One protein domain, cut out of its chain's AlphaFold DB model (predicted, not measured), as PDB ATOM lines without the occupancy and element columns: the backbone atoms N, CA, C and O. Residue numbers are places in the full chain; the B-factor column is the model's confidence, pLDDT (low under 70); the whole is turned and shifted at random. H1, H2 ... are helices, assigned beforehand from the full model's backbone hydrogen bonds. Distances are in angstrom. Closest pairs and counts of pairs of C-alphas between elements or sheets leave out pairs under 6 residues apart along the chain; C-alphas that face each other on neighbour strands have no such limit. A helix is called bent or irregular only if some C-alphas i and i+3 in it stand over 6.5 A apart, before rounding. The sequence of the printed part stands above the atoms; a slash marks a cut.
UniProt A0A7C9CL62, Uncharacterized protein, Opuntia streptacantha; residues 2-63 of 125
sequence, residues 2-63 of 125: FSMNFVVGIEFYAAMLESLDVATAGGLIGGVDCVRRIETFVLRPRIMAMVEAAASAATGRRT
ATOM      1  N   PHE A   2     -32.318  52.367 -34.455       62.19
ATOM      2  CA  PHE A   2     -33.253  52.335 -33.317       62.19
ATOM      3  C   PHE A   2     -34.027  51.007 -33.227       62.19
ATOM      4  O   PHE A   2     -34.150  50.427 -32.151       62.19
ATOM      5  N   SER A   3     -34.462  50.481 -34.378       72.75
ATOM      6  CA  SER A   3     -35.318  49.294 -34.463       72.75
ATOM      7  C   SER A   3     -34.699  48.031 -33.860       72.75
ATOM      8  O   SER A   3     -35.363  47.337 -33.104       72.75
ATOM      9  N   MET A   4     -33.428  47.731 -34.144       78.62
ATOM     10  CA  MET A   4     -32.831  46.455 -33.732       78.62
ATOM     11  C   MET A   4     -32.596  46.378 -32.219       78.62
ATOM     12  O   MET A   4     -32.936  45.378 -31.599       78.62
ATOM     13  N   ASN A   5     -32.054  47.440 -31.612       77.94
ATOM     14  CA  ASN A   5     -31.806  47.464 -30.165       77.94
ATOM     15  C   ASN A   5     -33.116  47.440 -29.371       77.94
ATOM     16  O   ASN A   5     -33.186  46.801 -28.325       77.94
ATOM     17  N   PHE A   6     -34.148  48.110 -29.887       83.31
ATOM     18  CA  PHE A   6     -35.477  48.101 -29.294       83.31
ATOM     19  C   PHE A   6     -36.132  46.714 -29.362       83.31
ATOM     20  O   PHE A   6     -36.623  46.234 -28.344       83.31
ATOM     21  N   VAL A   7     -36.082  46.042 -30.521       87.38
ATOM     22  CA  VAL A   7     -36.622  44.679 -30.696       87.38
ATOM     23  C   VAL A   7     -35.920  43.686 -29.771       87.38
ATOM     24  O   VAL A   7     -36.589  43.021 -28.985       87.38
ATOM     25  N   VAL A   8     -34.582  43.660 -29.776       86.00
ATOM     26  CA  VAL A   8     -33.797  42.778 -28.891       86.00
ATOM     27  C   VAL A   8     -34.103  43.059 -27.416       86.00
ATOM     28  O   VAL A   8     -34.205  42.137 -26.610       86.00
ATOM     29  N   GLY A   9     -34.273  44.332 -27.049       89.12
ATOM     30  CA  GLY A   9     -34.651  44.723 -25.696       89.12
ATOM     31  C   GLY A   9     -36.037  44.214 -25.296       89.12
ATOM     32  O   GLY A   9     -36.188  43.682 -24.200       89.12
ATOM     33  N   ILE A  10     -37.040  44.345 -26.170       90.88
ATOM     34  CA  ILE A  10     -38.392  43.828 -25.911       90.88
ATOM     35  C   ILE A  10     -38.382  42.308 -25.769       90.88
ATOM     36  O   ILE A  10     -38.941  41.807 -24.799       90.88
ATOM     37  N   GLU A  11     -37.732  41.583 -26.679       92.31
ATOM     38  CA  GLU A  11     -37.642  40.117 -26.615       92.31
ATOM     39  C   GLU A  11     -36.982  39.649 -25.312       92.31
ATOM     40  O   GLU A  11     -37.441  38.697 -24.680       92.31
ATOM     41  N   PHE A  12     -35.938  40.356 -24.872       93.88
ATOM     42  CA  PHE A  12     -35.279  40.095 -23.598       93.88
ATOM     43  C   PHE A  12     -36.214  40.319 -22.402       93.88
ATOM     44  O   PHE A  12     -36.318  39.459 -21.526       93.88
ATOM     45  N   TYR A  13     -36.904  41.463 -22.338       95.44
ATOM     46  CA  TYR A  13     -37.787  41.759 -21.207       95.44
ATOM     47  C   TYR A  13     -39.071  40.924 -21.214       95.44
ATOM     48  O   TYR A  13     -39.580  40.626 -20.137       95.44
ATOM     49  N   ALA A  14     -39.560  40.500 -22.380       95.56
ATOM     50  CA  ALA A  14     -40.663  39.551 -22.492       95.56
ATOM     51  C   ALA A  14     -40.286  38.196 -21.874       95.56
ATOM     52  O   ALA A  14     -41.000  37.714 -21.000       95.56
ATOM     53  N   ALA A  15     -39.119  37.647 -22.233       96.19
ATOM     54  CA  ALA A  15     -38.602  36.412 -21.638       96.19
ATOM     55  C   ALA A  15     -38.377  36.541 -20.119       96.19
ATOM     56  O   ALA A  15     -38.692  35.633 -19.355       96.19
ATOM     57  N   MET A  16     -37.869  37.690 -19.653       95.25
ATOM     58  CA  MET A  16     -37.722  37.964 -18.218       95.25
ATOM     59  C   MET A  16     -39.069  37.957 -17.483       95.25
ATOM     60  O   MET A  16     -39.161  37.355 -16.415       95.25
ATOM     61  N   LEU A  17     -40.094  38.620 -18.026       95.25
ATOM     62  CA  LEU A  17     -41.428  38.678 -17.417       95.25
ATOM     63  C   LEU A  17     -42.092  37.296 -17.394       95.25
ATOM     64  O   LEU A  17     -42.548  36.869 -16.338       95.25
ATOM     65  N   GLU A  18     -42.029  36.552 -18.500       95.44
ATOM     66  CA  GLU A  18     -42.524  35.171 -18.563       95.44
ATOM     67  C   GLU A  18     -41.852  34.282 -17.500       95.44
ATOM     68  O   GLU A  18     -42.516  33.540 -16.774       95.44
ATOM     69  N   SER A  19     -40.533  34.417 -17.332       94.38
ATOM     70  CA  SER A  19     -39.798  33.669 -16.311       94.38
ATOM     71  C   SER A  19     -40.226  34.016 -14.876       94.38
ATOM     72  O   SER A  19     -40.215  33.143 -14.003       94.38
ATOM     73  N   LEU A  20     -40.623  35.270 -14.617       93.12
ATOM     74  CA  LEU A  20     -41.127  35.702 -13.310       93.12
ATOM     75  C   LEU A  20     -42.500  35.103 -13.023       93.12
ATOM     76  O   LEU A  20     -42.725  34.648 -11.900       93.12
ATOM     77  N   ASP A  21     -43.390  35.056 -14.013       91.50
ATOM     78  CA  ASP A  21     -44.715  34.453 -13.867       91.50
ATOM     79  C   ASP A  21     -44.602  32.972 -13.483       91.50
ATOM     80  O   ASP A  21     -45.197  32.531 -12.493       91.50
ATOM     81  N   VAL A  22     -43.752  32.213 -14.186       92.75
ATOM     82  CA  VAL A  22     -43.528  30.788 -13.887       92.75
ATOM     83  C   VAL A  22     -42.835  30.597 -12.535       92.75
ATOM     84  O   VAL A  22     -43.236  29.733 -11.752       92.75
ATOM     85  N   ALA A  23     -41.838  31.423 -12.203       90.00
ATOM     86  CA  ALA A  23     -41.176  31.369 -10.898       90.00
ATOM     87  C   ALA A  23     -42.127  31.694  -9.732       90.00
ATOM     88  O   ALA A  23     -41.978  31.156  -8.632       90.00
ATOM     89  N   THR A  24     -43.119  32.550  -9.966       89.50
ATOM     90  CA  THR A  24     -44.144  32.906  -8.976       89.50
ATOM     91  C   THR A  24     -45.143  31.778  -8.789       89.50
ATOM     92  O   THR A  24     -45.431  31.408  -7.652       89.50
ATOM     93  N   ALA A  25     -45.620  31.180  -9.884       86.38
ATOM     94  CA  ALA A  25     -46.494  30.009  -9.835       86.38
ATOM     95  C   ALA A  25     -45.816  28.810  -9.144       86.38
ATOM     96  O   ALA A  25     -46.466  28.067  -8.414       86.38
ATOM     97  N   GLY A  26     -44.499  28.659  -9.324       83.06
ATOM     98  CA  GLY A  26     -43.678  27.641  -8.661       83.06
ATOM     99  C   GLY A  26     -43.327  27.933  -7.197       83.06
ATOM    100  O   GLY A  26     -42.605  27.150  -6.585       83.06
ATOM    101  N   GLY A  27     -43.787  29.051  -6.622       83.25
ATOM    102  CA  GLY A  27     -43.533  29.412  -5.222       83.25
ATOM    103  C   GLY A  27     -42.090  29.827  -4.909       83.25
ATOM    104  O   GLY A  27     -41.742  29.971  -3.738       83.25
ATOM    105  N   LEU A  28     -41.244  30.036  -5.927       82.81
ATOM    106  CA  LEU A  28     -39.860  30.491  -5.744       82.81
ATOM    107  C   LEU A  28     -39.810  31.952  -5.279       82.81
ATOM    108  O   LEU A  28     -38.958  32.338  -4.477       82.81
ATOM    109  N   ILE A  29     -40.715  32.774  -5.808       80.31
ATOM    110  CA  ILE A  29     -40.841  34.194  -5.477       80.31
ATOM    111  C   ILE A  29     -41.950  34.338  -4.432       80.31
ATOM    112  O   ILE A  29     -42.978  33.677  -4.536       80.31
ATOM    113  N   GLY A  30     -41.740  35.200  -3.427       79.88
ATOM    114  CA  GLY A  30     -42.590  35.381  -2.237       79.88
ATOM    115  C   GLY A  30     -43.993  35.963  -2.475       79.88
ATOM    116  O   GLY A  30     -44.426  36.840  -1.733       79.88
ATOM    117  N   GLY A  31     -44.700  35.493  -3.502       81.69
ATOM    118  CA  GLY A  31     -46.052  35.896  -3.867       81.69
ATOM    119  C   GLY A  31     -46.122  37.143  -4.749       81.69
ATOM    120  O   GLY A  31     -45.119  37.784  -5.073       81.69
ATOM    121  N   VAL A  32     -47.354  37.498  -5.126       84.88
ATOM    122  CA  VAL A  32     -47.686  38.577  -6.076       84.88
ATOM    123  C   VAL A  32     -47.094  39.932  -5.665       84.88
ATOM    124  O   VAL A  32     -46.646  40.701  -6.515       84.88
ATOM    125  N   ASP A  33     -47.007  40.223  -4.364       89.50
ATOM    126  CA  ASP A  33     -46.411  41.473  -3.875       89.50
ATOM    127  C   ASP A  33     -44.907  41.578  -4.160       89.50
ATOM    128  O   ASP A  33     -44.412  42.664  -4.482       89.50
ATOM    129  N   CYS A  34     -44.170  40.467  -4.075       90.06
ATOM    130  CA  CYS A  34     -42.755  40.429  -4.435       90.06
ATOM    131  C   CYS A  34     -42.566  40.653  -5.938       90.06
ATOM    132  O   CYS A  34     -41.720  41.463  -6.321       90.06
ATOM    133  N   VAL A  35     -43.383  40.011  -6.775       92.31
ATOM    134  CA  VAL A  35     -43.352  40.191  -8.238       92.31
ATOM    135  C   VAL A  35     -43.608  41.641  -8.605       92.31
ATOM    136  O   VAL A  35     -42.790  42.262  -9.278       92.31
ATOM    137  N   ARG A  36     -44.672  42.231  -8.053       93.00
ATOM    138  CA  ARG A  36     -45.023  43.631  -8.298       93.00
ATOM    139  C   ARG A  36     -43.885  44.580  -7.924       93.00
ATOM    140  O   ARG A  36     -43.658  45.576  -8.614       93.00
ATOM    141  N   ARG A  37     -43.147  44.290  -6.844       94.75
ATOM    142  CA  ARG A  37     -41.958  45.064  -6.452       94.75
ATOM    143  C   ARG A  37     -40.816  44.894  -7.454       94.75
ATOM    144  O   ARG A  37     -40.202  45.893  -7.812       94.75
ATOM    145  N   ILE A  38     -40.551  43.677  -7.927       94.62
ATOM    146  CA  ILE A  38     -39.524  43.416  -8.948       94.62
ATOM    147  C   ILE A  38     -39.868  44.158 -10.246       94.62
ATOM    148  O   ILE A  38     -39.042  44.905 -10.771       94.62
ATOM    149  N   GLU A  39     -41.097  44.040 -10.737       95.06
ATOM    150  CA  GLU A  39     -41.534  44.731 -11.950       95.06
ATOM    151  C   GLU A  39     -41.441  46.253 -11.812       95.06
ATOM    152  O   GLU A  39     -40.908  46.935 -12.689       95.06
ATOM    153  N   THR A  40     -41.925  46.796 -10.690       96.44
ATOM    154  CA  THR A  40     -41.998  48.245 -10.468       96.44
ATOM    155  C   THR A  40     -40.624  48.864 -10.240       96.44
ATOM    156  O   THR A  40     -40.328  49.907 -10.819       96.44
ATOM    157  N   PHE A  41     -39.788  48.243  -9.406       96.81
ATOM    158  CA  PHE A  41     -38.541  48.849  -8.934       96.81
ATOM    159  C   PHE A  41     -37.288  48.323  -9.643       96.81
ATOM    160  O   PHE A  41     -36.240  48.955  -9.540       96.81
ATOM    161  N   VAL A  42     -37.370  47.207 -10.379       95.00
ATOM    162  CA  VAL A  42     -36.223  46.629 -11.103       95.00
ATOM    163  C   VAL A  42     -36.440  46.656 -12.612       95.00
ATOM    164  O   VAL A  42     -35.600  47.200 -13.328       95.00
ATOM    165  N   LEU A  43     -37.541  46.091 -13.119       95.38
ATOM    166  CA  LEU A  43     -37.728  45.947 -14.568       95.38
ATOM    167  C   LEU A  43     -38.126  47.260 -15.241       95.38
ATOM    168  O   LEU A  43     -37.448  47.685 -16.174       95.38
ATOM    169  N   ARG A  44     -39.161  47.945 -14.741       96.00
ATOM    170  CA  ARG A  44     -39.638  49.225 -15.287       96.00
ATOM    171  C   ARG A  44     -38.521  50.257 -15.502       96.00
ATOM    172  O   ARG A  44     -38.411  50.734 -16.633       96.00
ATOM    173  N   PRO A  45     -37.674  50.602 -14.507       96.12
ATOM    174  CA  PRO A  45     -36.623  51.596 -14.726       96.12
ATOM    175  C   PRO A  45     -35.597  51.145 -15.775       96.12
ATOM    176  O   PRO A  45     -35.111  51.964 -16.549       96.12
ATOM    177  N   ARG A  46     -35.293  49.842 -15.860       93.75
ATOM    178  CA  ARG A  46     -34.352  49.313 -16.859       93.75
ATOM    179  C   ARG A  46     -34.942  49.273 -18.271       93.75
ATOM    180  O   ARG A  46     -34.212  49.522 -19.230       93.75
ATOM    181  N   ILE A  47     -36.239  48.999 -18.406       93.56
ATOM    182  CA  ILE A  47     -36.967  49.083 -19.679       93.56
ATOM    183  C   ILE A  47     -36.965  50.530 -20.175       93.56
ATOM    184  O   ILE A  47     -36.579  50.771 -21.314       93.56
ATOM    185  N   MET A  48     -37.317  51.493 -19.315       92.69
ATOM    186  CA  MET A  48     -37.303  52.921 -19.663       92.69
ATOM    187  C   MET A  48     -35.911  53.373 -20.119       92.69
ATOM    188  O   MET A  48     -35.774  53.907 -21.216       92.69
ATOM    189  N   ALA A  49     -34.868  53.036 -19.353       89.94
ATOM    190  CA  ALA A  49     -33.489  53.349 -19.722       89.94
ATOM    191  C   ALA A  49     -33.058  52.703 -21.054       89.94
ATOM    192  O   ALA A  49     -32.292  53.296 -21.813       89.94
ATOM    193  N   MET A  50     -33.537  51.491 -21.364       88.19
ATOM    194  CA  MET A  50     -33.271  50.829 -22.647       88.19
ATOM    195  C   MET A  50     -33.956  51.555 -23.809       88.19
ATOM    196  O   MET A  50     -33.311  51.790 -24.830       88.19
ATOM    197  N   VAL A  51     -35.222  51.951 -23.650       87.19
ATOM    198  CA  VAL A  51     -35.978  52.689 -24.676       87.19
ATOM    199  C   VAL A  51     -35.334  54.049 -24.957       87.19
ATOM    200  O   VAL A  51     -35.133  54.405 -26.118       87.19
ATOM    201  N   GLU A  52     -34.932  54.776 -23.914       87.12
ATOM    202  CA  GLU A  52     -34.198  56.044 -24.035       87.12
ATOM    203  C   GLU A  52     -32.836  55.854 -24.727       87.12
ATOM    204  O   GLU A  52     -32.465  56.605 -25.635       87.12
ATOM    205  N   ALA A  53     -32.095  54.807 -24.350       82.00
ATOM    206  CA  ALA A  53     -30.818  54.473 -24.975       82.00
ATOM    207  C   ALA A  53     -30.977  54.084 -26.452       82.00
ATOM    208  O   ALA A  53     -30.130  54.442 -27.267       82.00
ATOM    209  N   ALA A  54     -32.055  53.381 -26.811       79.25
ATOM    210  CA  ALA A  54     -32.361  53.053 -28.197       79.25
ATOM    211  C   ALA A  54     -32.687  54.321 -29.001       79.25
ATOM    212  O   ALA A  54     -32.176  54.470 -30.114       79.25
ATOM    213  N   ALA A  55     -33.499  55.228 -28.436       77.12
ATOM    214  CA  ALA A  55     -33.926  56.490 -29.053       77.12
ATOM    215  C   ALA A  55     -32.764  57.463 -29.297       77.12
ATOM    216  O   ALA A  55     -32.753  58.190 -30.291       77.12
ATOM    217  N   SER A  56     -31.758  57.460 -28.421       72.44
ATOM    218  CA  SER A  56     -30.557  58.267 -28.609       72.44
ATOM    219  C   SER A  56     -29.614  57.628 -29.641       72.44
ATOM    220  O   SER A  56     -28.843  56.714 -29.355       72.44
ATOM    221  N   ALA A  57     -29.607  58.173 -30.864       55.72
ATOM    222  CA  ALA A  57     -28.671  57.801 -31.937       55.72
ATOM    223  C   ALA A  57     -27.175  57.973 -31.564       55.72
ATOM    224  O   ALA A  57     -26.297  57.530 -32.302       55.72
ATOM    225  N   ALA A  58     -26.892  58.613 -30.425       52.66
ATOM    226  CA  ALA A  58     -25.567  58.931 -29.905       52.66
ATOM    227  C   ALA A  58     -24.970  57.858 -28.981       52.66
ATOM    228  O   ALA A  58     -23.858  58.044 -28.480       52.66
ATOM    229  N   THR A  59     -25.650  56.731 -28.746       53.38
ATOM    230  CA  THR A  59     -25.012  55.597 -28.067       53.38
ATOM    231  C   THR A  59     -24.030  54.931 -29.029       53.38
ATOM    232  O   THR A  59     -24.310  53.919 -29.672       53.38
ATOM    233  N   GLY A  60     -22.846  55.547 -29.148       51.09
ATOM    234  CA  GLY A  60     -21.679  54.960 -29.788       51.09
ATOM    235  C   GLY A  60     -21.501  53.518 -29.328       51.09
ATOM    236  O   GLY A  60     -21.912  53.160 -28.222       51.09
ATOM    237  N   ARG A  61     -20.940  52.684 -30.211       51.97
ATOM    238  CA  ARG A  61     -20.726  51.247 -30.013       51.97
ATOM    239  C   ARG A  61     -20.220  51.007 -28.587       51.97
ATOM    240  O   ARG A  61     -19.048  51.246 -28.311       51.97
ATOM    241  N   ARG A  62     -21.113  50.607 -27.672       54.88
ATOM    242  CA  ARG A  62     -20.728  50.254 -26.305       54.88
ATOM    243  C   ARG A  62     -19.747  49.109 -26.467       54.88
ATOM    244  O   ARG A  62     -20.149  48.043 -26.937       54.88
ATOM    245  N   THR A  63     -18.471  49.360 -26.184       59.06
ATOM    246  CA  THR A  63     -17.460  48.306 -26.194       59.06
ATOM    247  C   THR A  63     -17.974  47.221 -25.273       59.06
ATOM    248  O   THR A  63     -18.403  47.491 -24.145       59.06
TER     249      THR A  63
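Overview. This is residues 2 to 63 of the 125 residues of an uncharacterized protein of Opuntia streptacantha (UniProt A0A7C9CL62). A long helical hairpin: two helices of equal residue count lie side by side, running opposite ways, joined at one end by a short loop. At the other end residues 58 to 63 stick out as a free tail that follows H2. The printed part has 62 residues with two named helices, H1 then H2, and no named strand; the class is all helix. The whole is loose, with a radius of gyration of the C-alphas of 14.1 A, and a rod in outline, spanning 42 by 19 by 18 A.

Along the chain. H1 holds residues 2 to 25 and is 35.0 A long from first to last C-alpha, starting at C-alpha 2 at (-33.253, 52.335, -33.317). H2 holds residues 32 to 55 and is 32.2 A long, from C-alpha 32 at (-47.686, 38.577, -6.076) to C-alpha 55 at (-33.926, 56.490, -29.053). H2 has a kink of 27 degrees near residue 39. It is neither bent nor irregular, but only just: C-alphas 41 and 44 are 6.5 A apart.

Arrangement. H1 and H2 form a helical hairpin. They touch, with 14 pairs of C-alphas within 8 A; the closest C-alphas are those of Phe 2 and Ala 54, 5.2 A apart. Their centres are 10.8 A apart. Their lines stand at a shallow tilt of 7 degrees, opposite ways. Each O i to N i+4 pair inside H1 is within hydrogen-bond range; in H2 17 of 20 are.

Size, cuts and confidence. The two C-alphas farthest apart are those of Gly 27 and Ala 58, at 42.5 A. The link from H1 to H2 has 6 residues and is short. Residues 58 to 63 stand free. The printed part has no cut. Its mean pLDDT is 84.6, and residue 2 and residues 57 to 63 are under 70.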